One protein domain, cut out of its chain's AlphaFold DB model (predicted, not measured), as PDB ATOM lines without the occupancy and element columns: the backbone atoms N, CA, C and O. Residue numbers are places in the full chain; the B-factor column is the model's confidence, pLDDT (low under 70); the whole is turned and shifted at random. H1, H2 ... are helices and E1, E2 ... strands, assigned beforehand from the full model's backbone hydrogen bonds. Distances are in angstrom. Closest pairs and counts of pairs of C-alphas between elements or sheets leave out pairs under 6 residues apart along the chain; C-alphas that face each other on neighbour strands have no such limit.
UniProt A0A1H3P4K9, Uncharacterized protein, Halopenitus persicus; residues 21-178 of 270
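AT A GLANCE: This is residues 21 to 178 of the 270 residues of an uncharacterized protein of Halopenitus persicus (UniProt A0A1H3P4K9). What does the domain look like? One twisted sheet of five strands has three helices over one face and no named helix over the other; the long H1 and H3 lie side by side, and short H2 sits over the sheet near the last residue of H1. A long stretch with no named element, residues 44 to 76, joins H1 to H2. What is it made of? The printed part has 158 residues, with H1 H2 E1 E2 E3 E4 E5 H3 along the chain; the sheet's order is E1 E2 E3 E4 E5, all antiparallel, and the class is mixed, helices and strands. How large is it? It is compact, with a radius of gyration of the C-alphas of 17.0 A, and spans 54 by 42 by 23 A, only just flat.

IN THESE COORDINATES: Where are the strands? E1 is residues 90 to 95, E2 102 to 110, E3 116 to 124, E4 127 to 136 and E5 144 to 150. E4 is 27.5 A long and begins with C-alpha 127 at (30.471, 38.050, 75.119). Where are the helices? H1, residues 26 to 43, is 25.4 A long and begins with C-alpha 26 at (12.431, 8.666, 76.699); H2 is residues 77 to 83. H3, residues 156 to 177, is 32.3 A long and ends with C-alpha 177 at (8.612, 4.581, 81.251).

HOW THE PARTS SIT: How do the strands pair? They form a meander, each strand the antiparallel neighbour of the one before, with edge strands E1 and E5. Within hydrogen-bond range are N 92 and O 106 of E1 and E2, 2.8 A; N 105 and O 121 of E2 and E3, 2.8 A; N 120 and O 132 of E3 and E4, 2.8 A; and N 147 and O 133 of E5 and E4, 2.9 A. How do the helices stand to the sheet? In two layers, helices on one face of a sheet, H1 is over E3 and E4 at a height of 9.0 A, H2 over E3 at 8.1 A, and H3 over E4 and E5 at 10.2 A; each runs along the strands. How do the helices stand to each other? H1 and H3 touch, opposite ways at a shallow tilt of 9 degrees, their closest C-alphas those of Glu 30 and Val 170, 5.5 A. H1 and H2 are close but not clearly touching, with the C-alphas of Phe 43 and Val 81 closest at 7.2 A, while H2 and H3 are apart. Are their backbones complete? In H1, H2 and H3 every O i to N i+4 pair is within hydrogen-bond range.

THE WHOLE: How far does it reach? The two C-alphas farthest apart, those of Asp 52 and Ile 178, are 55.8 A apart. Is it whole? The printed part has no cut; the link from H1 to H2, 33 residues, is long. Where is confidence low? The mean pLDDT of the printed part is 76.4, and residues 21 to 22, 48 to 73, 95 to 101 and 178 are under 70.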
ATOM      1  N   PRO A  21      -1.707  16.399  73.595       54.56
ATOM      2  CA  PRO A  21      -0.808  15.923  74.633       54.56
ATOM      3  C   PRO A  21      -0.056  14.713  74.077       54.56
ATOM      4  O   PRO A  21      -0.599  13.618  73.969       54.56
ATOM      5  N   ALA A  22       1.181  14.937  73.640       68.00
ATOM      6  CA  ALA A  22       2.071  13.861  73.239       68.00
ATOM      7  C   ALA A  22       2.528  13.123  74.498       68.00
ATOM      8  O   ALA A  22       2.957  13.765  75.458       68.00
ATOM      9  N   ASP A  23       2.458  11.794  74.493       83.12
ATOM     10  CA  ASP A  23       3.039  10.978  75.557       83.12
ATOM     11  C   ASP A  23       4.548  11.235  75.669       83.12
ATOM     12  O   ASP A  23       5.225  11.551  74.686       83.12
ATOM     13  N   PHE A  24       5.087  11.114  76.883       86.94
ATOM     14  CA  PHE A  24       6.518  11.287  77.117       86.94
ATOM     15  C   PHE A  24       7.336  10.235  76.354       86.94
ATOM     16  O   PHE A  24       7.108   9.034  76.509       86.94
ATOM     17  N   ASN A  25       8.332  10.683  75.584       86.12
ATOM     18  CA  ASN A  25       9.230   9.816  74.829       86.12
ATOM     19  C   ASN A  25      10.660   9.837  75.426       86.12
ATOM     20  O   ASN A  25      11.365  10.846  75.301       86.12
ATOM     21  N   PRO A  26      11.135   8.723  76.024       83.44
ATOM     22  CA  PRO A  26      12.431   8.666  76.699       83.44
ATOM     23  C   PRO A  26      13.618   8.711  75.724       83.44
ATOM     24  O   PRO A  26      14.671   9.232  76.085       83.44
ATOM     25  N   GLU A  27      13.458   8.236  74.484       82.62
ATOM     26  CA  GLU A  27      14.505   8.297  73.454       82.62
ATOM     27  C   GLU A  27      14.696   9.731  72.950       82.62
ATOM     28  O   GLU A  27      15.822  10.194  72.765       82.62
ATOM     29  N   THR A  28      13.590  10.463  72.765       86.06
ATOM     30  CA  THR A  28      13.634  11.890  72.402       86.06
ATOM     31  C   THR A  28      14.287  12.700  73.519       86.06
ATOM     32  O   THR A  28      15.151  13.536  73.253       86.06
ATOM     33  N   PHE A  29      13.944  12.393  74.773       89.06
ATOM     34  CA  PHE A  29      14.581  12.993  75.940       89.06
ATOM     35  C   PHE A  29      16.084  12.688  76.003       89.06
ATOM     36  O   PHE A  29      16.880  13.604  76.185       89.06
ATOM     37  N   GLU A  30      16.510  11.439  75.796       88.06
ATOM     38  CA  GLU A  30      17.933  11.071  75.771       88.06
ATOM     39  C   GLU A  30      18.710  11.821  74.680       88.06
ATOM     40  O   GLU A  30      19.767  12.394  74.954       88.06
ATOM     41  N   GLN A  31      18.166  11.892  73.462       86.12
ATOM     42  CA  GLN A  31      18.768  12.661  72.370       86.12
ATOM     43  C   GLN A  31      18.879  14.151  72.714       86.12
ATOM     44  O   GLN A  31      19.907  14.774  72.436       86.12
ATOM     45  N   ALA A  32      17.854  14.724  73.351       89.62
ATOM     46  CA  ALA A  32      17.874  16.113  73.790       89.62
ATOM     47  C   ALA A  32      18.910  16.349  74.908       89.62
ATOM     48  O   ALA A  32      19.662  17.322  74.871       89.62
ATOM     49  N   ILE A  33      19.048  15.427  75.862       92.19
ATOM     50  CA  ILE A  33      20.080  15.521  76.900       92.19
ATOM     51  C   ILE A  33      21.494  15.425  76.303       92.19
ATOM     52  O   ILE A  33      22.381  16.183  76.701       92.19
ATOM     53  N   HIS A  34      21.722  14.566  75.308       89.50
ATOM     54  CA  HIS A  34      22.992  14.554  74.577       89.50
ATOM     55  C   HIS A  34      23.245  15.866  73.822       89.50
ATOM     56  O   HIS A  34      24.381  16.343  73.791       89.50
ATOM     57  N   GLY A  35      22.194  16.486  73.277       90.38
ATOM     58  CA  GLY A  35      22.255  17.840  72.729       90.38
ATOM     59  C   GLY A  35      22.711  18.874  73.765       90.38
ATOM     60  O   GLY A  35      23.615  19.653  73.472       90.38
ATOM     61  N   LEU A  36      22.187  18.829  75.000       92.38
ATOM     62  CA  LEU A  36      22.664  19.695  76.090       92.38
ATOM     63  C   LEU A  36      24.137  19.458  76.423       92.38
ATOM     64  O   LEU A  36      24.888  20.416  76.587       92.38
ATOM     65  N   GLN A  37      24.575  18.201  76.502       90.88
ATOM     66  CA  GLN A  37      25.982  17.878  76.766       90.88
ATOM     67  C   GLN A  37      26.905  18.463  75.685       90.88
ATOM     68  O   GLN A  37      27.959  19.020  76.000       90.88
ATOM     69  N   GLN A  38      26.506  18.373  74.412       90.88
ATOM     70  CA  GLN A  38      27.239  18.973  73.296       90.88
ATOM     71  C   GLN A  38      27.235  20.503  73.358       90.88
ATOM     72  O   GLN A  38      28.283  21.110  73.143       90.88
ATOM     73  N   LEU A  39      26.101  21.120  73.701       91.00
ATOM     74  CA  LEU A  39      25.980  22.567  73.887       91.00
ATOM     75  C   LEU A  39      26.918  23.077  74.980       91.00
ATOM     76  O   LEU A  39      27.688  24.000  74.740       91.00
ATOM     77  N   VAL A  40      26.929  22.427  76.147       90.50
ATOM     78  CA  VAL A  40      27.818  22.780  77.267       90.50
ATOM     79  C   VAL A  40      29.290  22.738  76.842       90.50
ATOM     80  O   VAL A  40      30.060  23.639  77.167       90.50
ATOM     81  N   ILE A  41      29.693  21.712  76.084       88.25
ATOM     82  CA  ILE A  41      31.065  21.601  75.565       88.25
ATOM     83  C   ILE A  41      31.351  22.682  74.517       88.25
ATOM     84  O   ILE A  41      32.456  23.221  74.500       88.25
ATOM     85  N   SER A  42      30.389  22.985  73.648       90.25
ATOM     86  CA  SER A  42      30.548  23.976  72.578       90.25
ATOM     87  C   SER A  42      30.674  25.384  73.154       90.25
ATOM     88  O   SER A  42      31.624  26.084  72.826       90.25
ATOM     89  N   PHE A  43      29.826  25.749  74.118       90.19
ATOM     90  CA  PHE A  43      29.909  27.017  74.848       90.19
ATOM     91  C   PHE A  43      31.213  27.173  75.630       90.19
ATOM     92  O   PHE A  43      31.788  28.255  75.651       90.19
ATOM     93  N   ALA A  44      31.725  26.095  76.231       85.50
ATOM     94  CA  ALA A  44      33.030  26.114  76.896       85.50
ATOM     95  C   ALA A  44      34.224  26.242  75.925       85.50
ATOM     96  O   ALA A  44      35.352  26.434  76.372       85.50
ATOM     97  N   ARG A  45      34.000  26.088  74.613       85.12
ATOM     98  CA  ARG A  45      35.013  26.199  73.550       85.12
ATOM     99  C   ARG A  45      34.867  27.454  72.697       85.12
ATOM    100  O   ARG A  45      35.668  27.622  71.783       85.12
ATOM    101  N   LEU A  46      33.855  28.282  72.946       84.94
ATOM    102  CA  LEU A  46      33.730  29.557  72.255       84.94
ATOM    103  C   LEU A  46      34.949  30.416  72.588       84.94
ATOM    104  O   LEU A  46      35.302  30.575  73.758       84.94
ATOM    105  N   ASP A  47      35.606  30.917  71.546       71.25
ATOM    106  CA  ASP A  47      36.772  31.775  71.702       71.25
ATOM    107  C   ASP A  47      36.344  33.162  72.181       71.25
ATOM    108  O   ASP A  47      35.393  33.757  71.667       71.25
ATOM    109  N   ASP A  48      37.118  33.720  73.111       60.72
ATOM    110  CA  ASP A  48      37.027  35.130  73.483       60.72
ATOM    111  C   ASP A  48      37.629  35.972  72.371       60.72
ATOM    112  O   ASP A  48      38.765  36.438  72.452       60.72
ATOM    113  N   ARG A  49      36.872  36.149  71.291       53.91
ATOM    114  CA  ARG A  49      37.253  37.028  70.190       53.91
ATOM    115  C   ARG A  49      37.016  38.481  70.594       53.91
ATOM    116  O   ARG A  49      36.188  39.177  70.023       53.91
ATOM    117  N   MET A  50      37.790  38.957  71.563       48.78
ATOM    118  CA  MET A  50      38.062  40.386  71.721       48.78
ATOM    119  C   MET A  50      39.063  40.776  70.627       48.78
ATOM    120  O   MET A  50      40.249  40.962  70.883       48.78
ATOM    121  N   SER A  51      38.612  40.764  69.375       43.53
ATOM    122  CA  SER A  51      39.349  41.374  68.272       43.53
ATOM    123  C   SER A  51      39.057  42.874  68.311       43.53
ATOM    124  O   SER A  51      37.899  43.265  68.458       43.53
ATOM    125  N   ASP A  52      40.090  43.706  68.172       44.81
ATOM    126  CA  ASP A  52      39.979  45.172  68.111       44.81
ATOM    127  C   ASP A  52      39.074  45.668  66.951       44.81
ATOM    128  O   ASP A  52      38.701  46.839  66.924       44.81
ATOM    129  N   ASP A  53      38.675  44.774  66.033       44.38
ATOM    130  CA  ASP A  53      37.784  45.024  64.887       44.38
ATOM    131  C   ASP A  53      36.353  44.470  65.076       44.38
ATOM    132  O   ASP A  53      35.549  44.473  64.142       44.38
ATOM    133  N   TYR A  54      36.015  43.942  66.255       50.44
ATOM    134  CA  TYR A  54      34.735  43.269  66.472       50.44
ATOM    135  C   TYR A  54      33.587  44.275  66.666       50.44
ATOM    136  O   TYR A  54      33.592  45.072  67.604       50.44
ATOM    137  N   ASN A  55      32.584  44.226  65.783       51.66
ATOM    138  CA  ASN A  55      31.373  45.042  65.868       51.66
ATOM    139  C   ASN A  55      30.449  44.479  66.971       51.66
ATOM    140  O   ASN A  55      29.845  43.425  66.773       51.66
ATOM    141  N   PRO A  56      30.287  45.149  68.128       50.81
ATOM    142  CA  PRO A  56      29.371  44.689  69.176       50.81
ATOM    143  C   PRO A  56      27.896  44.833  68.768       50.81
ATOM    144  O   PRO A  56      27.011  44.359  69.480       50.81
ATOM    145  N   ASN A  57      27.631  45.522  67.654       47.44
ATOM    146  CA  ASN A  57      26.294  45.877  67.224       47.44
ATOM    147  C   ASN A  57      25.779  44.855  66.214       47.44
ATOM    148  O   ASN A  57      26.394  44.631  65.180       47.44
ATOM    149  N   HIS A  58      24.595  44.317  66.481       51.69
ATOM    150  CA  HIS A  58      23.775  43.680  65.460       51.69
ATOM    151  C   HIS A  58      22.839  44.739  64.883       51.69
ATOM    152  O   HIS A  58      22.148  45.439  65.630       51.69
ATOM    153  N   THR A  59      22.786  44.873  63.561       44.31
ATOM    154  CA  THR A  59      21.907  45.865  62.941       44.31
ATOM    155  C   THR A  59      20.462  45.365  62.899       44.31
ATOM    156  O   THR A  59      20.079  44.540  62.073       44.31
ATOM    157  N   LYS A  60      19.599  45.914  63.759       46.12
ATOM    158  CA  LYS A  60      18.152  45.724  63.624       46.12
ATOM    159  C   LYS A  60      17.637  46.505  62.417       46.12
ATOM    160  O   LYS A  60      17.603  47.735  62.448       46.12
ATOM    161  N   THR A  61      17.170  45.814  61.383       42.31
ATOM    162  CA  THR A  61      16.380  46.455  60.325       42.31
ATOM    163  C   THR A  61      14.908  46.439  60.722       42.31
ATOM    164  O   THR A  61      14.318  45.413  61.055       42.31
ATOM    165  N   THR A  62      14.312  47.627  60.758       43.06
ATOM    166  CA  THR A  62      12.869  47.766  60.961       43.06
ATOM    167  C   THR A  62      12.221  47.505  59.609       43.06
ATOM    168  O   THR A  62      12.550  48.206  58.655       43.06
ATOM    169  N   SER A  63      11.356  46.493  59.498       44.84
ATOM    170  CA  SER A  63      10.478  46.400  58.330       44.84
ATOM    171  C   SER A  63       9.377  47.456  58.471       44.84
ATOM    172  O   SER A  63       8.899  47.711  59.582       44.84
ATOM    173  N   ASP A  64       8.984  48.086  57.365       43.16
ATOM    174  CA  ASP A  64       8.003  49.183  57.342       43.16
ATOM    175  C   ASP A  64       6.598  48.776  57.854       43.16
ATOM    176  O   ASP A  64       5.731  49.628  58.036       43.16
ATOM    177  N   GLU A  65       6.372  47.490  58.152       45.44
ATOM    178  CA  GLU A  65       5.094  46.925  58.612       45.44
ATOM    179  C   GLU A  65       4.987  46.751  60.142       45.44
ATOM    180  O   GLU A  65       4.002  46.216  60.644       45.44
ATOM    181  N   GLY A  66       5.961  47.235  60.922       42.56
ATOM    182  CA  GLY A  66       5.921  47.164  62.392       42.56
ATOM    183  C   GLY A  66       6.448  45.849  62.979       42.56
ATOM    184  O   GLY A  66       6.671  45.768  64.193       42.56
ATOM    185  N   ASP A  67       6.765  44.877  62.123       49.09
ATOM    186  CA  ASP A  67       7.516  43.682  62.485       49.09
ATOM    187  C   ASP A  67       9.008  44.013  62.591       49.09
ATOM    188  O   ASP A  67       9.727  44.304  61.628       49.09
ATOM    189  N   LYS A  68       9.473  44.002  63.836       51.47
ATOM    190  CA  LYS A  68      10.862  44.229  64.225       51.47
ATOM    191  C   LYS A  68      11.675  42.958  63.953       51.47
ATOM    192  O   LYS A  68      11.766  42.111  64.837       51.47
ATOM    193  N   GLN A  69      12.276  42.842  62.771       55.09
ATOM    194  CA  GLN A  69      13.184  41.739  62.446       55.09
ATOM    195  C   GLN A  69      14.570  41.973  63.071       55.09
ATOM    196  O   GLN A  69      15.089  43.090  63.070       55.09
ATOM    197  N   LEU A  70      15.152  40.926  63.659       58.94
ATOM    198  CA  LEU A  70      16.530  40.932  64.150       58.94
ATOM    199  C   LEU A  70      17.411  40.300  63.068       58.94
ATOM    200  O   LEU A  70      17.273  39.109  62.800       58.94
ATOM    201  N   VAL A  71      18.292  41.087  62.451       65.44
ATOM    202  CA  VAL A  71      19.319  40.556  61.546       65.44
ATOM    203  C   VAL A  71      20.555  40.262  62.377       65.44
ATOM    204  O   VAL A  71      21.062  41.131  63.086       65.44
ATOM    205  N   ILE A  72      21.002  39.015  62.321       68.81
ATOM    206  CA  ILE A  72      22.163  38.536  63.062       68.81
ATOM    207  C   ILE A  72      23.342  38.589  62.102       68.81
ATOM    208  O   ILE A  72      23.340  37.901  61.085       68.81
ATOM    209  N   GLU A  73      24.289  39.477  62.388       69.94
ATOM    210  CA  GLU A  73      25.529  39.601  61.623       69.94
ATOM    211  C   GLU A  73      26.402  38.353  61.822       69.94
ATOM    212  O   GLU A  73      26.498  37.831  62.938       69.94
ATOM    213  N   GLU A  74      27.011  37.880  60.733       71.50
ATOM    214  CA  GLU A  74      27.973  36.771  60.755       71.50
ATOM    215  C   GLU A  74      29.194  37.136  61.613       71.50
ATOM    216  O   GLU A  74      29.496  38.314  61.816       71.50
ATOM    217  N   ASP A  75      29.891  36.115  62.115       72.94
ATOM    218  CA  ASP A  75      31.096  36.257  62.945       72.94
ATOM    219  C   ASP A  75      30.868  36.990  64.273       72.94
ATOM    220  O   ASP A  75      31.815  37.478  64.891       72.94
ATOM    221  N   THR A  76      29.622  37.034  64.746       77.44
ATOM    222  CA  THR A  76      29.277  37.577  66.058       77.44
ATOM    223  C   THR A  76      29.155  36.489  67.128       77.44
ATOM    224  O   THR A  76      28.798  35.355  66.843       77.44
ATOM    225  N   MET A  77      29.343  36.826  68.404       83.62
ATOM    226  CA  MET A  77      29.104  35.930  69.538       83.62
ATOM    227  C   MET A  77      27.663  35.400  69.567       83.62
ATOM    228  O   MET A  77      27.432  34.263  69.970       83.62
ATOM    229  N   LEU A  78      26.679  36.197  69.133       80.44
ATOM    230  CA  LEU A  78      25.302  35.717  68.990       80.44
ATOM    231  C   LEU A  78      25.190  34.667  67.875       80.44
ATOM    232  O   LEU A  78      24.528  33.653  68.081       80.44
ATOM    233  N   ASP A  79      25.844  34.883  66.730       82.62
ATOM    234  CA  ASP A  79      25.911  33.917  65.625       82.62
ATOM    235  C   ASP A  79      26.643  32.624  66.033       82.62
ATOM    236  O   ASP A  79      26.139  31.520  65.817       82.62
ATOM    237  N   ASP A  80      27.766  32.746  66.742       85.62
ATOM    238  CA  ASP A  80      28.519  31.623  67.304       85.62
ATOM    239  C   ASP A  80      27.653  30.795  68.275       85.62
ATOM    240  O   ASP A  80      27.599  29.562  68.191       85.62
ATOM    241  N   VAL A  81      26.922  31.462  69.179       87.06
ATOM    242  CA  VAL A  81      25.987  30.808  70.109       87.06
ATOM    243  C   VAL A  81      24.876  30.085  69.352       87.06
ATOM    244  O   VAL A  81      24.564  28.942  69.689       87.06
ATOM    245  N   LEU A  82      24.295  30.704  68.323       85.50
ATOM    246  CA  LEU A  82      23.239  30.090  67.514       85.50
ATOM    247  C   LEU A  82      23.744  28.904  66.692       85.50
ATOM    248  O   LEU A  82      23.044  27.900  66.570       85.50
ATOM    249  N   THR A  83      24.976  28.974  66.193       88.12
ATOM    250  CA  THR A  83      25.619  27.894  65.436       88.12
ATOM    251  C   THR A  83      25.893  26.665  66.305       88.12
ATOM    252  O   THR A  83      25.865  25.534  65.811       88.12
ATOM    253  N   CYS A  84      26.094  26.854  67.613       88.56
ATOM    254  CA  CYS A  84      26.227  25.750  68.564       88.56
ATOM    255  C   CYS A  84      24.915  24.975  68.784       88.56
ATOM    256  O   CYS A  84      24.952  23.832  69.245       88.56
ATOM    257  N   ILE A  85      23.758  25.575  68.485       85.50
ATOM    258  CA  ILE A  85      22.456  24.968  68.761       85.50
ATOM    259  C   ILE A  85      22.138  23.882  67.724       85.50
ATOM    260  O   ILE A  85      22.212  24.123  66.514       85.50
ATOM    261  N   PRO A  86      21.735  22.670  68.152       82.88
ATOM    262  CA  PRO A  86      21.335  21.636  67.209       82.88
ATOM    263  C   PRO A  86      20.132  22.084  66.365       82.88
ATOM    264  O   PRO A  86      19.098  22.474  66.893       82.88
ATOM    265  N   LYS A  87      20.217  21.929  65.036       78.69
ATOM    266  CA  LYS A  87      19.220  22.428  64.056       78.69
ATOM    267  C   LYS A  87      17.764  21.980  64.257       78.69
ATOM    268  O   LYS A  87      16.880  22.496  63.588       78.69
ATOM    269  N   ARG A  88      17.525  20.956  65.076       78.38
ATOM    270  CA  ARG A  88      16.185  20.410  65.359       78.38
ATOM    271  C   ARG A  88      15.541  21.018  66.604       78.38
ATOM    272  O   ARG A  88      14.451  20.597  66.966       78.38
ATOM    273  N   TRP A  89      16.246  21.910  67.290       82.00
ATOM    274  CA  TRP A  89      15.753  22.551  68.495       82.00
ATOM    275  C   TRP A  89      15.037  23.836  68.127       82.00
ATOM    276  O   TRP A  89      15.462  24.556  67.223       82.00
ATOM    277  N   ASP A  90      13.981  24.136  68.870       79.38
ATOM    278  CA  ASP A  90      13.343  25.436  68.786       79.38
ATOM    279  C   ASP A  90      14.299  26.479  69.356       79.38
ATOM    280  O   ASP A  90      14.997  26.221  70.343       79.38
ATOM    281  N   VAL A  91      14.346  27.653  68.734       76.69
ATOM    282  CA  VAL A  91      15.221  28.751  69.148       76.69
ATOM    283  C   VAL A  91      14.419  30.037  69.214       76.69
ATOM    284  O   VAL A  91      13.641  30.361  68.322       76.69
ATOM    285  N   SER A  92      14.606  30.779  70.295       74.00
ATOM    286  CA  SER A  92      14.014  32.089  70.521       74.00
ATOM    287  C   SER A  92      15.092  33.038  71.019       74.00
ATOM    288  O   SER A  92      15.824  32.716  71.952       74.00
ATOM    289  N   VAL A  93      15.180  34.217  70.409       70.75
ATOM    290  CA  VAL A  93      16.122  35.264  70.812       70.75
ATOM    291  C   VAL A  93      15.326  36.416  71.413       70.75
ATOM    292  O   VAL A  93      14.467  37.002  70.757       70.75
ATOM    293  N   LEU A  94      15.601  36.722  72.677       70.38
ATOM    294  CA  LEU A  94      15.010  37.830  73.416       70.38
ATOM    295  C   LEU A  94      16.020  38.975  73.498       70.38
ATOM    296  O   LEU A  94      17.204  38.757  73.747       70.38
ATOM    297  N   THR A  95      15.536  40.197  73.310       65.56
ATOM    298  CA  THR A  95      16.328  41.429  73.375       65.56
ATOM    299  C   THR A  95      15.500  42.511  74.063       65.56
ATOM    300  O   THR A  95      14.279  42.561  73.878       65.56
ATOM    301  N   ASP A  96      16.140  43.350  74.879       55.75
ATOM    302  CA  ASP A  96      15.470  44.481  75.523       55.75
ATOM    303  C   ASP A  96      15.149  45.578  74.488       55.75
ATOM    304  O   ASP A  96      15.872  45.800  73.515       55.75
ATOM    305  N   LEU A  97      14.049  46.296  74.709       48.75
ATOM    306  CA  LEU A  97      13.621  47.458  73.933       48.75
ATOM    307  C   LEU A  97      14.680  48.566  73.896       48.75
ATOM    308  O   LEU A  97      14.721  49.304  72.911       48.75
ATOM    309  N   VAL A  98      15.504  48.669  74.945       49.72
ATOM    310  CA  VAL A  98      16.566  49.683  75.093       49.72
ATOM    311  C   VAL A  98      17.854  49.308  74.330       49.72
ATOM    312  O   VAL A  98      18.648  50.189  74.030       49.72
ATOM    313  N   MET A  99      17.988  48.054  73.868       54.38
ATOM    314  CA  MET A  99      19.092  47.551  73.025       54.38
ATOM    315  C   MET A  99      20.509  47.735  73.600       54.38
ATOM    316  O   MET A  99      21.428  48.123  72.883       54.38
ATOM    317  N   ASP A 100      20.723  47.361  74.860       58.16
ATOM    318  CA  ASP A 100      22.048  47.410  75.503       58.16
ATOM    319  C   ASP A 100      22.960  46.228  75.101       58.16
ATOM    320  O   ASP A 100      23.523  45.549  75.960       58.16
ATOM    321  N   ASN A 101      23.065  45.917  73.798       65.56
ATOM    322  CA  ASN A 101      23.904  44.833  73.245       65.56
ATOM    323  C   ASN A 101      23.808  43.506  74.028       65.56
ATOM    324  O   ASN A 101      24.786  42.770  74.179       65.56
ATOM    325  N   SER A 102      22.610  43.232  74.550       72.12
ATOM    326  CA  SER A 102      22.320  42.128  75.457       72.12
ATOM    327  C   SER A 102      21.183  41.282  74.900       72.12
ATOM    328  O   SER A 102      20.117  41.794  74.539       72.12
ATOM    329  N   TYR A 103      21.420  39.976  74.840       75.06
ATOM    330  CA  TYR A 103      20.539  38.989  74.234       75.06
ATOM    331  C   TYR A 103      20.413  37.776  75.146       75.06
ATOM    332  O   TYR A 103      21.404  37.274  75.677       75.06
ATOM    333  N   ALA A 104      19.193  37.268  75.282       77.69
ATOM    334  CA  ALA A 104      18.952  35.954  75.857       77.69
ATOM    335  C   ALA A 104      18.494  35.010  74.745       77.69
ATOM    336  O   ALA A 104      17.428  35.189  74.158       77.69
ATOM    337  N   VAL A 105      19.308  34.005  74.447       82.06
ATOM    338  CA  VAL A 105      18.991  32.948  73.489       82.06
ATOM    339  C   VAL A 105      18.435  31.772  74.267       82.06
ATOM    340  O   VAL A 105      19.156  31.138  75.034       82.06
ATOM    341  N   ARG A 106      17.156  31.465  74.079       85.06
ATOM    342  CA  ARG A 106      16.525  30.270  74.630       85.06
ATOM    343  C   ARG A 106      16.373  29.234  73.536       85.06
ATOM    344  O   ARG A 106      15.860  29.534  72.462       85.06
ATOM    345  N   THR A 107      16.770  28.007  73.828       83.31
ATOM    346  CA  THR A 107      16.539  26.869  72.950       83.31
ATOM    347  C   THR A 107      15.923  25.711  73.706       83.31
ATOM    348  O   THR A 107      16.200  25.527  74.893       83.31
ATOM    349  N   SER A 108      15.047  24.958  73.046       88.44
ATOM    350  CA  SER A 108      14.313  23.880  73.694       88.44
ATOM    351  C   SER A 108      13.884  22.767  72.752       88.44
ATOM    352  O   SER A 108      13.743  22.962  71.548       88.44
ATOM    353  N   VAL A 109      13.614  21.606  73.344       87.31
ATOM    354  CA  VAL A 109      12.970  20.457  72.706       87.31
ATOM    355  C   VAL A 109      11.851  19.959  73.608       87.31
ATOM    356  O   VAL A 109      12.075  19.647  74.781       87.31
ATOM    357  N   ASN A 110      10.649  19.851  73.049       87.31
ATOM    358  CA  ASN A 110       9.527  19.200  73.712       87.31
ATOM    359  C   ASN A 110       9.665  17.674  73.588       87.31
ATOM    360  O   ASN A 110       9.696  17.135  72.485       87.31
ATOM    361  N   CYS A 111       9.747  16.984  74.726       85.50
ATOM    362  CA  CYS A 111       9.902  15.531  74.803       85.50
ATOM    363  C   CYS A 111       8.573  14.799  75.073       85.50
ATOM    364  O   CYS A 111       8.580  13.591  75.318       85.50
ATOM    365  N   GLY A 112       7.443  15.512  75.047       83.44
ATOM    366  CA  GLY A 112       6.130  14.988  75.423       83.44
ATOM    367  C   GLY A 112       5.920  14.944  76.941       83.44
ATOM    368  O   GLY A 112       6.844  15.132  77.731       83.44
ATOM    369  N   GLY A 113       4.678  14.730  77.374       80.69
ATOM    370  CA  GLY A 113       4.296  14.598  78.784       80.69
ATOM    371  C   GLY A 113       4.585  15.832  79.642       80.69
ATOM    372  O   GLY A 113       4.849  15.685  80.832       80.69
ATOM    373  N   GLY A 114       4.605  17.026  79.037       81.38
ATOM    374  CA  GLY A 114       4.982  18.278  79.705       81.38
ATOM    375  C   GLY A 114       6.489  18.454  79.925       81.38
ATOM    376  O   GLY A 114       6.905  19.470  80.471       81.38
ATOM    377  N   ILE A 115       7.321  17.507  79.475       86.75
ATOM    378  CA  ILE A 115       8.767  17.547  79.689       86.75
ATOM    379  C   ILE A 115       9.453  18.326  78.572       86.75
ATOM    380  O   ILE A 115       9.412  17.936  77.403       86.75
ATOM    381  N   ILE A 116      10.137  19.405  78.943       88.88
ATOM    382  CA  ILE A 116      10.901  20.246  78.025       88.88
ATOM    383  C   ILE A 116      12.365  20.207  78.444       88.88
ATOM    384  O   ILE A 116      12.694  20.477  79.594       88.88
ATOM    385  N   VAL A 117      13.251  19.899  77.503       90.81
ATOM    386  CA  VAL A 117      14.699  20.062  77.672       90.81
ATOM    387  C   VAL A 117      15.076  21.414  77.094       90.81
ATOM    388  O   VAL A 117      14.606  21.757  76.010       90.81
ATOM    389  N   TYR A 118      15.881  22.203  77.801       89.31
ATOM    390  CA  TYR A 118      16.178  23.568  77.382       89.31
ATOM    391  C   TYR A 118      17.572  24.048  77.788       89.31
ATOM    392  O   TYR A 118      18.193  23.563  78.735       89.31
ATOM    393  N   ALA A 119      18.037  25.058  77.063       90.00
ATOM    394  CA  ALA A 119      19.185  25.870  77.419       90.00
ATOM    395  C   ALA A 119      18.847  27.349  77.221       90.00
ATOM    396  O   ALA A 119      18.131  27.713  76.287       90.00
ATOM    397  N   THR A 120      19.386  28.197  78.087       88.00
ATOM    398  CA  THR A 120      19.305  29.651  77.964       88.00
ATOM    399  C   THR A 120      20.718  30.206  78.024       88.00
ATOM    400  O   THR A 120      21.399  30.001  79.021       88.00
ATOM    401  N   ALA A 121      21.165  30.888  76.977       87.94
ATOM    402  CA  ALA A 121      22.456  31.561  76.917       87.94
ATOM    403  C   ALA A 121      22.256  33.078  76.953       87.94
ATOM    404  O   ALA A 121      21.417  33.614  76.233       87.94
ATOM    405  N   PHE A 122      23.035  33.765  77.781       85.94
ATOM    406  CA  PHE A 122      23.020  35.215  77.923       85.94
ATOM    407  C   PHE A 122      24.282  35.793  77.290       85.94
ATOM    408  O   PHE A 122      25.391  35.594  77.790       85.94
ATOM    409  N   VAL A 123      24.105  36.508  76.184       81.69
ATOM    410  CA  VAL A 123      25.164  37.243  75.491       81.69
ATOM    411  C   VAL A 123      25.040  38.708  75.879       81.69
ATOM    412  O   VAL A 123      23.975  39.289  75.710       81.69
ATOM    413  N   GLN A 124      26.103  39.300  76.404       80.25
ATOM    414  CA  GLN A 124      26.144  40.698  76.822       80.25
ATOM    415  C   GLN A 124      27.429  41.332  76.302       80.25
ATOM    416  O   GLN A 124      28.503  40.756  76.461       80.25
ATOM    417  N   GLU A 125      27.308  42.502  75.671       75.44
ATOM    418  CA  GLU A 125      28.445  43.284  75.161       75.44
ATOM    419  C   GLU A 125      29.375  42.454  74.252       75.44
ATOM    420  O   GLU A 125      30.597  42.547  74.322       75.44
ATOM    421  N   GLY A 126      28.795  41.594  73.406       74.56
ATOM    422  CA  GLY A 126      29.556  40.735  72.492       74.56
ATOM    423  C   GLY A 126      30.231  39.525  73.149       74.56
ATOM    424  O   GLY A 126      31.016  38.844  72.497       74.56
ATOM    425  N   MET A 127      29.924  39.210  74.410       79.38
ATOM    426  CA  MET A 127      30.471  38.050  75.119       79.38
ATOM    427  C   MET A 127      29.374  37.121  75.635       79.38
ATOM    428  O   MET A 127      28.354  37.575  76.149       79.38
ATOM    429  N   LEU A 128      29.609  35.804  75.582       85.00
ATOM    430  CA  LEU A 128      28.804  34.844  76.338       85.00
ATOM    431  C   LEU A 128      29.086  35.035  77.837       85.00
ATOM    432  O   LEU A 128      30.135  34.623  78.340       85.00
ATOM    433  N   ASN A 129      28.149  35.675  78.536       84.88
ATOM    434  CA  ASN A 129      28.269  36.025  79.947       84.88
ATOM    435  C   ASN A 129      27.973  34.816  80.842       84.88
ATOM    436  O   ASN A 129      28.806  34.396  81.647       84.88
ATOM    437  N   SER A 130      26.798  34.215  80.660       88.44
ATOM    438  CA  SER A 130      26.374  33.026  81.396       88.44
ATOM    439  C   SER A 130      25.401  32.188  80.578       88.44
ATOM    440  O   SER A 130      24.847  32.633  79.575       88.44
ATOM    441  N   TYR A 131      25.194  30.948  80.997       89.69
ATOM    442  CA  TYR A 131      24.171  30.082  80.451       89.69
ATOM    443  C   TYR A 131      23.616  29.141  81.521       89.69
ATOM    444  O   TYR A 131      24.293  28.766  82.480       89.69
ATOM    445  N   THR A 132      22.366  28.750  81.325       89.88
ATOM    446  CA  THR A 132      21.627  27.791  82.141       89.88
ATOM    447  C   THR A 132      21.218  26.634  81.252       89.88
ATOM    448  O   THR A 132      20.797  26.836  80.112       89.88
ATOM    449  N   VAL A 133      21.327  25.415  81.761       91.75
ATOM    450  CA  VAL A 133      20.921  24.200  81.048       91.75
ATOM    451  C   VAL A 133      20.110  23.319  81.973       91.75
ATOM    452  O   VAL A 133      20.429  23.183  83.155       91.75
ATOM    453  N   GLY A 134      19.065  22.697  81.447       91.06
ATOM    454  CA  GLY A 134      18.175  21.919  82.287       91.06
ATOM    455  C   GLY A 134      17.029  21.285  81.535       91.06
ATOM    456  O   GLY A 134      16.978  21.245  80.305       91.06
ATOM    457  N   HIS A 135      16.111  20.747  82.314       91.06
ATOM    458  CA  HIS A 135      14.867  20.204  81.816       91.06
ATOM    459  C   HIS A 135      13.776  20.335  82.877       91.06
ATOM    460  O   HIS A 135      14.065  20.453  84.069       91.06
ATOM    461  N   THR A 136      12.518  20.279  82.456       86.56
ATOM    462  CA  THR A 136      11.378  20.123  83.364       86.56
ATOM    463  C   THR A 136      11.541  18.864  84.223       86.56
ATOM    464  O   THR A 136      12.081  17.858  83.746       86.56
ATOM    465  N   ASP A 137      11.112  18.897  85.485       79.44
ATOM    466  CA  ASP A 137      11.156  17.726  86.356       79.44
ATOM    467  C   ASP A 137      10.322  16.578  85.756       79.44
ATOM    468  O   ASP A 137       9.251  16.758  85.182       79.44
ATOM    469  N   LEU A 138      10.871  15.364  85.832       78.25
ATOM    470  CA  LEU A 138      10.254  14.180  85.240       78.25
ATOM    471  C   LEU A 138       9.000  13.729  86.001       78.25
ATOM    472  O   LEU A 138       8.270  12.891  85.485       78.25
ATOM    473  N   LEU A 139       8.753  14.214  87.209       72.50
ATOM    474  CA  LEU A 139       7.635  13.845  88.075       72.50
ATOM    475  C   LEU A 139       6.632  14.983  88.196       72.50
ATOM    476  O   LEU A 139       5.433  14.718  88.202       72.50
ATOM    477  N   ASP A 140       7.136  16.214  88.246       74.12
ATOM    478  CA  ASP A 140       6.331  17.425  88.315       74.12
ATOM    479  C   ASP A 140       6.627  18.349  87.117       74.12
ATOM    480  O   ASP A 140       7.636  19.054  87.107       74.12
ATOM    481  N   PRO A 141       5.764  18.365  86.086       70.44
ATOM    482  CA  PRO A 141       5.937  19.222  84.917       70.44
ATOM    483  C   PRO A 141       5.961  20.731  85.215       70.44
ATOM    484  O   PRO A 141       6.345  21.507  84.338       70.44
ATOM    485  N   ASP A 142       5.544  21.151  86.411       72.69
ATOM    486  CA  ASP A 142       5.568  22.553  86.830       72.69
ATOM    487  C   ASP A 142       6.903  22.941  87.496       72.69
ATOM    488  O   ASP A 142       7.200  24.128  87.659       72.69
ATOM    489  N   GLU A 143       7.747  21.960  87.836       76.06
ATOM    490  CA  GLU A 143       9.083  22.173  88.389       76.06
ATOM    491  C   GLU A 143      10.186  22.025  87.329       76.06
ATOM    492  O   GLU A 143      10.043  21.374  86.292       76.06
ATOM    493  N   THR A 144      11.348  22.621  87.598       79.31
ATOM    494  CA  THR A 144      12.512  22.574  86.703       79.31
ATOM    495  C   THR A 144      13.753  22.074  87.422       79.31
ATOM    496  O   THR A 144      14.090  22.547  88.507       79.31
ATOM    497  N   ARG A 145      14.498  21.176  86.771       81.00
ATOM    498  CA  ARG A 145      15.846  20.783  87.186       81.00
ATOM    499  C   ARG A 145      16.871  21.396  86.252       81.00
ATOM    500  O   ARG A 145      17.049  20.948  85.120       81.00
ATOM    501  N   GLU A 146      17.584  22.388  86.757       87.31
ATOM    502  CA  GLU A 146      18.571  23.123  85.981       87.31
ATOM    503  C   GLU A 146      19.871  23.350  86.741       87.31
ATOM    504  O   GLU A 146      19.927  23.333  87.971       87.31
ATOM    505  N   VAL A 147      20.931  23.554  85.967       84.62
ATOM    506  CA  VAL A 147      22.195  24.085  86.454       84.62
ATOM    507  C   VAL A 147      22.346  25.478  85.865       84.62
ATOM    508  O   VAL A 147      22.501  25.626  84.650       84.62
ATOM    509  N   SER A 148      22.253  26.483  86.732       84.31
ATOM    510  CA  SER A 148      22.376  27.897  86.387       84.31
ATOM    511  C   SER A 148      23.817  28.391  86.484       84.31
ATOM    512  O   SER A 148      24.705  27.693  86.982       84.31
ATOM    513  N   ASP A 149      24.026  29.621  86.011       79.56
ATOM    514  CA  ASP A 149      25.254  30.404  86.205       79.56
ATOM    515  C   ASP A 149      26.524  29.714  85.691       79.56
ATOM    516  O   ASP A 149      27.639  29.966  86.161       79.56
ATOM    517  N   LEU A 150      26.371  28.846  84.688       86.38
ATOM    518  CA  LEU A 150      27.507  28.302  83.974       86.38
ATOM    519  C   LEU A 150      28.095  29.408  83.112       86.38
ATOM    520  O   LEU A 150      27.392  30.171  82.461       86.38
ATOM    521  N   THR A 151      29.413  29.485  83.094       87.31
ATOM    522  CA  THR A 151      30.140  30.395  82.211       87.31
ATOM    523  C   THR A 151      31.028  29.584  81.284       87.31
ATOM    524  O   THR A 151      31.306  28.404  81.539       87.31
ATOM    525  N   LYS A 152      31.516  30.198  80.206       81.19
ATOM    526  CA  LYS A 152      32.515  29.569  79.325       81.19
ATOM    527  C   LYS A 152      33.762  29.097  80.097       81.19
ATOM    528  O   LYS A 152      34.332  28.060  79.789       81.19
ATOM    529  N   ASN A 153      34.097  29.797  81.186       84.44
ATOM    530  CA  ASN A 153      35.235  29.522  82.066       84.44
ATOM    531  C   ASN A 153      34.922  28.512  83.186       84.44
ATOM    532  O   ASN A 153      35.704  28.357  84.130       84.44
ATOM    533  N   SER A 154      33.778  27.825  83.119       85.00
ATOM    534  CA  SER A 154      33.422  26.789  84.089       85.00
ATOM    535  C   SER A 154      34.501  25.709  84.147       85.00
ATOM    536  O   SER A 154      34.893  25.129  83.136       85.00
ATOM    537  N   SER A 155      34.974  25.401  85.355       85.06
ATOM    538  CA  SER A 155      36.022  24.393  85.536       85.06
ATOM    539  C   SER A 155      35.597  23.019  85.009       85.06
ATOM    540  O   SER A 155      34.433  22.626  85.114       85.06
ATOM    541  N   ALA A 156      36.567  22.213  84.566       81.31
ATOM    542  CA  ALA A 156      36.320  20.834  84.135       81.31
ATOM    543  C   ALA A 156      35.572  19.998  85.194       81.31
ATOM    544  O   ALA A 156      34.801  19.097  84.859       81.31
ATOM    545  N   ARG A 157      35.761  20.314  86.485       82.06
ATOM    546  CA  ARG A 157      35.022  19.686  87.584       82.06
ATOM    547  C   ARG A 157      33.532  20.013  87.518       82.06
ATOM    548  O   ARG A 157      32.727  19.092  87.610       82.06
ATOM    549  N   VAL A 158      33.175  21.287  87.352       85.88
ATOM    550  CA  VAL A 158      31.778  21.732  87.214       85.88
ATOM    551  C   VAL A 158      31.143  21.080  85.989       85.88
ATOM    552  O   VAL A 158      30.116  20.424  86.126       85.88
ATOM    553  N   LEU A 159      31.815  21.120  84.834       83.25
ATOM    554  CA  LEU A 159      31.325  20.486  83.603       83.25
ATOM    555  C   LEU A 159      31.120  18.969  83.767       83.25
ATOM    556  O   LEU A 159      30.134  18.408  83.297       83.25
ATOM    557  N   THR A 160      32.007  18.293  84.506       84.06
ATOM    558  CA  THR A 160      31.841  16.866  84.834       84.06
ATOM    559  C   THR A 160      30.612  16.617  85.711       84.06
ATOM    560  O   THR A 160      29.926  15.610  85.533       84.06
ATOM    561  N   HIS A 161      30.322  17.497  86.673       84.50
ATOM    562  CA  HIS A 161      29.126  17.381  87.509       84.50
ATOM    563  C   HIS A 161      27.844  17.604  86.704       84.50
ATOM    564  O   HIS A 161      26.907  16.825  86.868       84.50
ATOM    565  N   VAL A 162      27.836  18.583  85.797       84.50
ATOM    566  CA  VAL A 162      26.727  18.838  84.864       84.50
ATOM    567  C   VAL A 162      26.469  17.618  83.976       84.50
ATOM    568  O   VAL A 162      25.346  17.123  83.912       84.50
ATOM    569  N   ASN A 163      27.513  17.040  83.376       85.25
ATOM    570  CA  ASN A 163      27.361  15.840  82.549       85.25
ATOM    571  C   ASN A 163      26.824  14.638  83.338       85.25
ATOM    572  O   ASN A 163      25.964  13.917  82.839       85.25
ATOM    573  N   ARG A 164      27.265  14.444  84.588       82.44
ATOM    574  CA  ARG A 164      26.715  13.390  85.462       82.44
ATOM    575  C   ARG A 164      25.263  13.643  85.848       82.44
ATOM    576  O   ARG A 164      24.508  12.686  85.996       82.44
ATOM    577  N   PHE A 165      24.882  14.899  86.066       84.62
ATOM    578  CA  PHE A 165      23.490  15.273  86.299       84.62
ATOM    579  C   PHE A 165      22.626  14.844  85.104       84.62
ATOM    580  O   PHE A 165      21.659  14.114  85.287       84.62
ATOM    581  N   PHE A 166      23.061  15.153  83.884       87.69
ATOM    582  CA  PHE A 166      22.397  14.732  82.653       87.69
ATOM    583  C   PHE A 166      22.296  13.211  82.475       87.69
ATOM    584  O   PHE A 166      21.220  12.697  82.176       87.69
ATOM    585  N   GLU A 167      23.375  12.465  82.723       84.81
ATOM    586  CA  GLU A 167      23.358  10.993  82.668       84.81
ATOM    587  C   GLU A 167      22.340  10.383  83.651       84.81
ATOM    588  O   GLU A 167      21.651   9.401  83.339       84.81
ATOM    589  N   ARG A 168      22.208  10.980  84.843       80.56
ATOM    590  CA  ARG A 168      21.205  10.575  85.837       80.56
ATOM    591  C   ARG A 168      19.792  10.876  85.358       80.56
ATOM    592  O   ARG A 168      18.929  10.012  85.501       80.56
ATOM    593  N   SER A 169      19.565  12.039  84.753       83.88
ATOM    594  CA  SER A 169      18.261  12.405  84.197       83.88
ATOM    595  C   SER A 169      17.812  11.446  83.098       83.88
ATOM    596  O   SER A 169      16.670  10.999  83.118       83.88
ATOM    597  N   VAL A 170      18.710  11.040  82.192       85.06
ATOM    598  CA  VAL A 170      18.411  10.018  81.166       85.06
ATOM    599  C   VAL A 170      18.004   8.699  81.817       85.06
ATOM    600  O   VAL A 170      17.021   8.073  81.433       85.06
ATOM    601  N   THR A 171      18.745   8.273  82.839       78.19
ATOM    602  CA  THR A 171      18.446   7.027  83.552       78.19
ATOM    603  C   THR A 171      17.070   7.082  84.225       78.19
ATOM    604  O   THR A 171      16.294   6.133  84.107       78.19
ATOM    605  N   ALA A 172      16.738   8.206  84.865       77.81
ATOM    606  CA  ALA A 172      15.433   8.439  85.476       77.81
ATOM    607  C   ALA A 172      14.294   8.487  84.440       77.81
ATOM    608  O   ALA A 172      13.228   7.928  84.686       77.81
ATOM    609  N   ALA A 173      14.528   9.083  83.267       79.62
ATOM    610  CA  ALA A 173      13.552   9.145  82.179       79.62
ATOM    611  C   ALA A 173      13.145   7.751  81.686       79.62
ATOM    612  O   ALA A 173      11.958   7.448  81.604       79.62
ATOM    613  N   TYR A 174      14.114   6.869  81.433       78.81
ATOM    614  CA  TYR A 174      13.812   5.483  81.065       78.81
ATOM    615  C   TYR A 174      13.119   4.725  82.200       78.81
ATOM    616  O   TYR A 174      12.148   4.011  81.956       78.81
ATOM    617  N   ALA A 175      13.554   4.916  83.447       72.94
ATOM    618  CA  ALA A 175      12.910   4.287  84.598       72.94
ATOM    619  C   ALA A 175      11.440   4.713  84.765       72.94
ATOM    620  O   ALA A 175      10.615   3.887  85.148       72.94
ATOM    621  N   LYS A 176      11.096   5.967  84.432       74.44
ATOM    622  CA  LYS A 176       9.710   6.466  84.424       74.44
ATOM    623  C   LYS A 176       8.825   5.708  83.431       74.44
ATOM    624  O   LYS A 176       7.650   5.504  83.709       74.44
ATOM    625  N   THR A 177       9.376   5.292  82.293       75.06
ATOM    626  CA  THR A 177       8.612   4.581  81.251       75.06
ATOM    627  C   THR A 177       8.449   3.087  81.494       75.06
ATOM    628  O   THR A 177       7.653   2.446  80.813       75.06
ATOM    629  N   ILE A 178       9.180   2.518  82.455       68.00
ATOM    630  CA  ILE A 178       9.058   1.104  82.804       68.00
ATOM    631  C   ILE A 178       7.852   0.938  83.748       68.00
ATOM    632  O   ILE A 178       7.876   1.497  84.850       68.00
TER     633      ILE A 178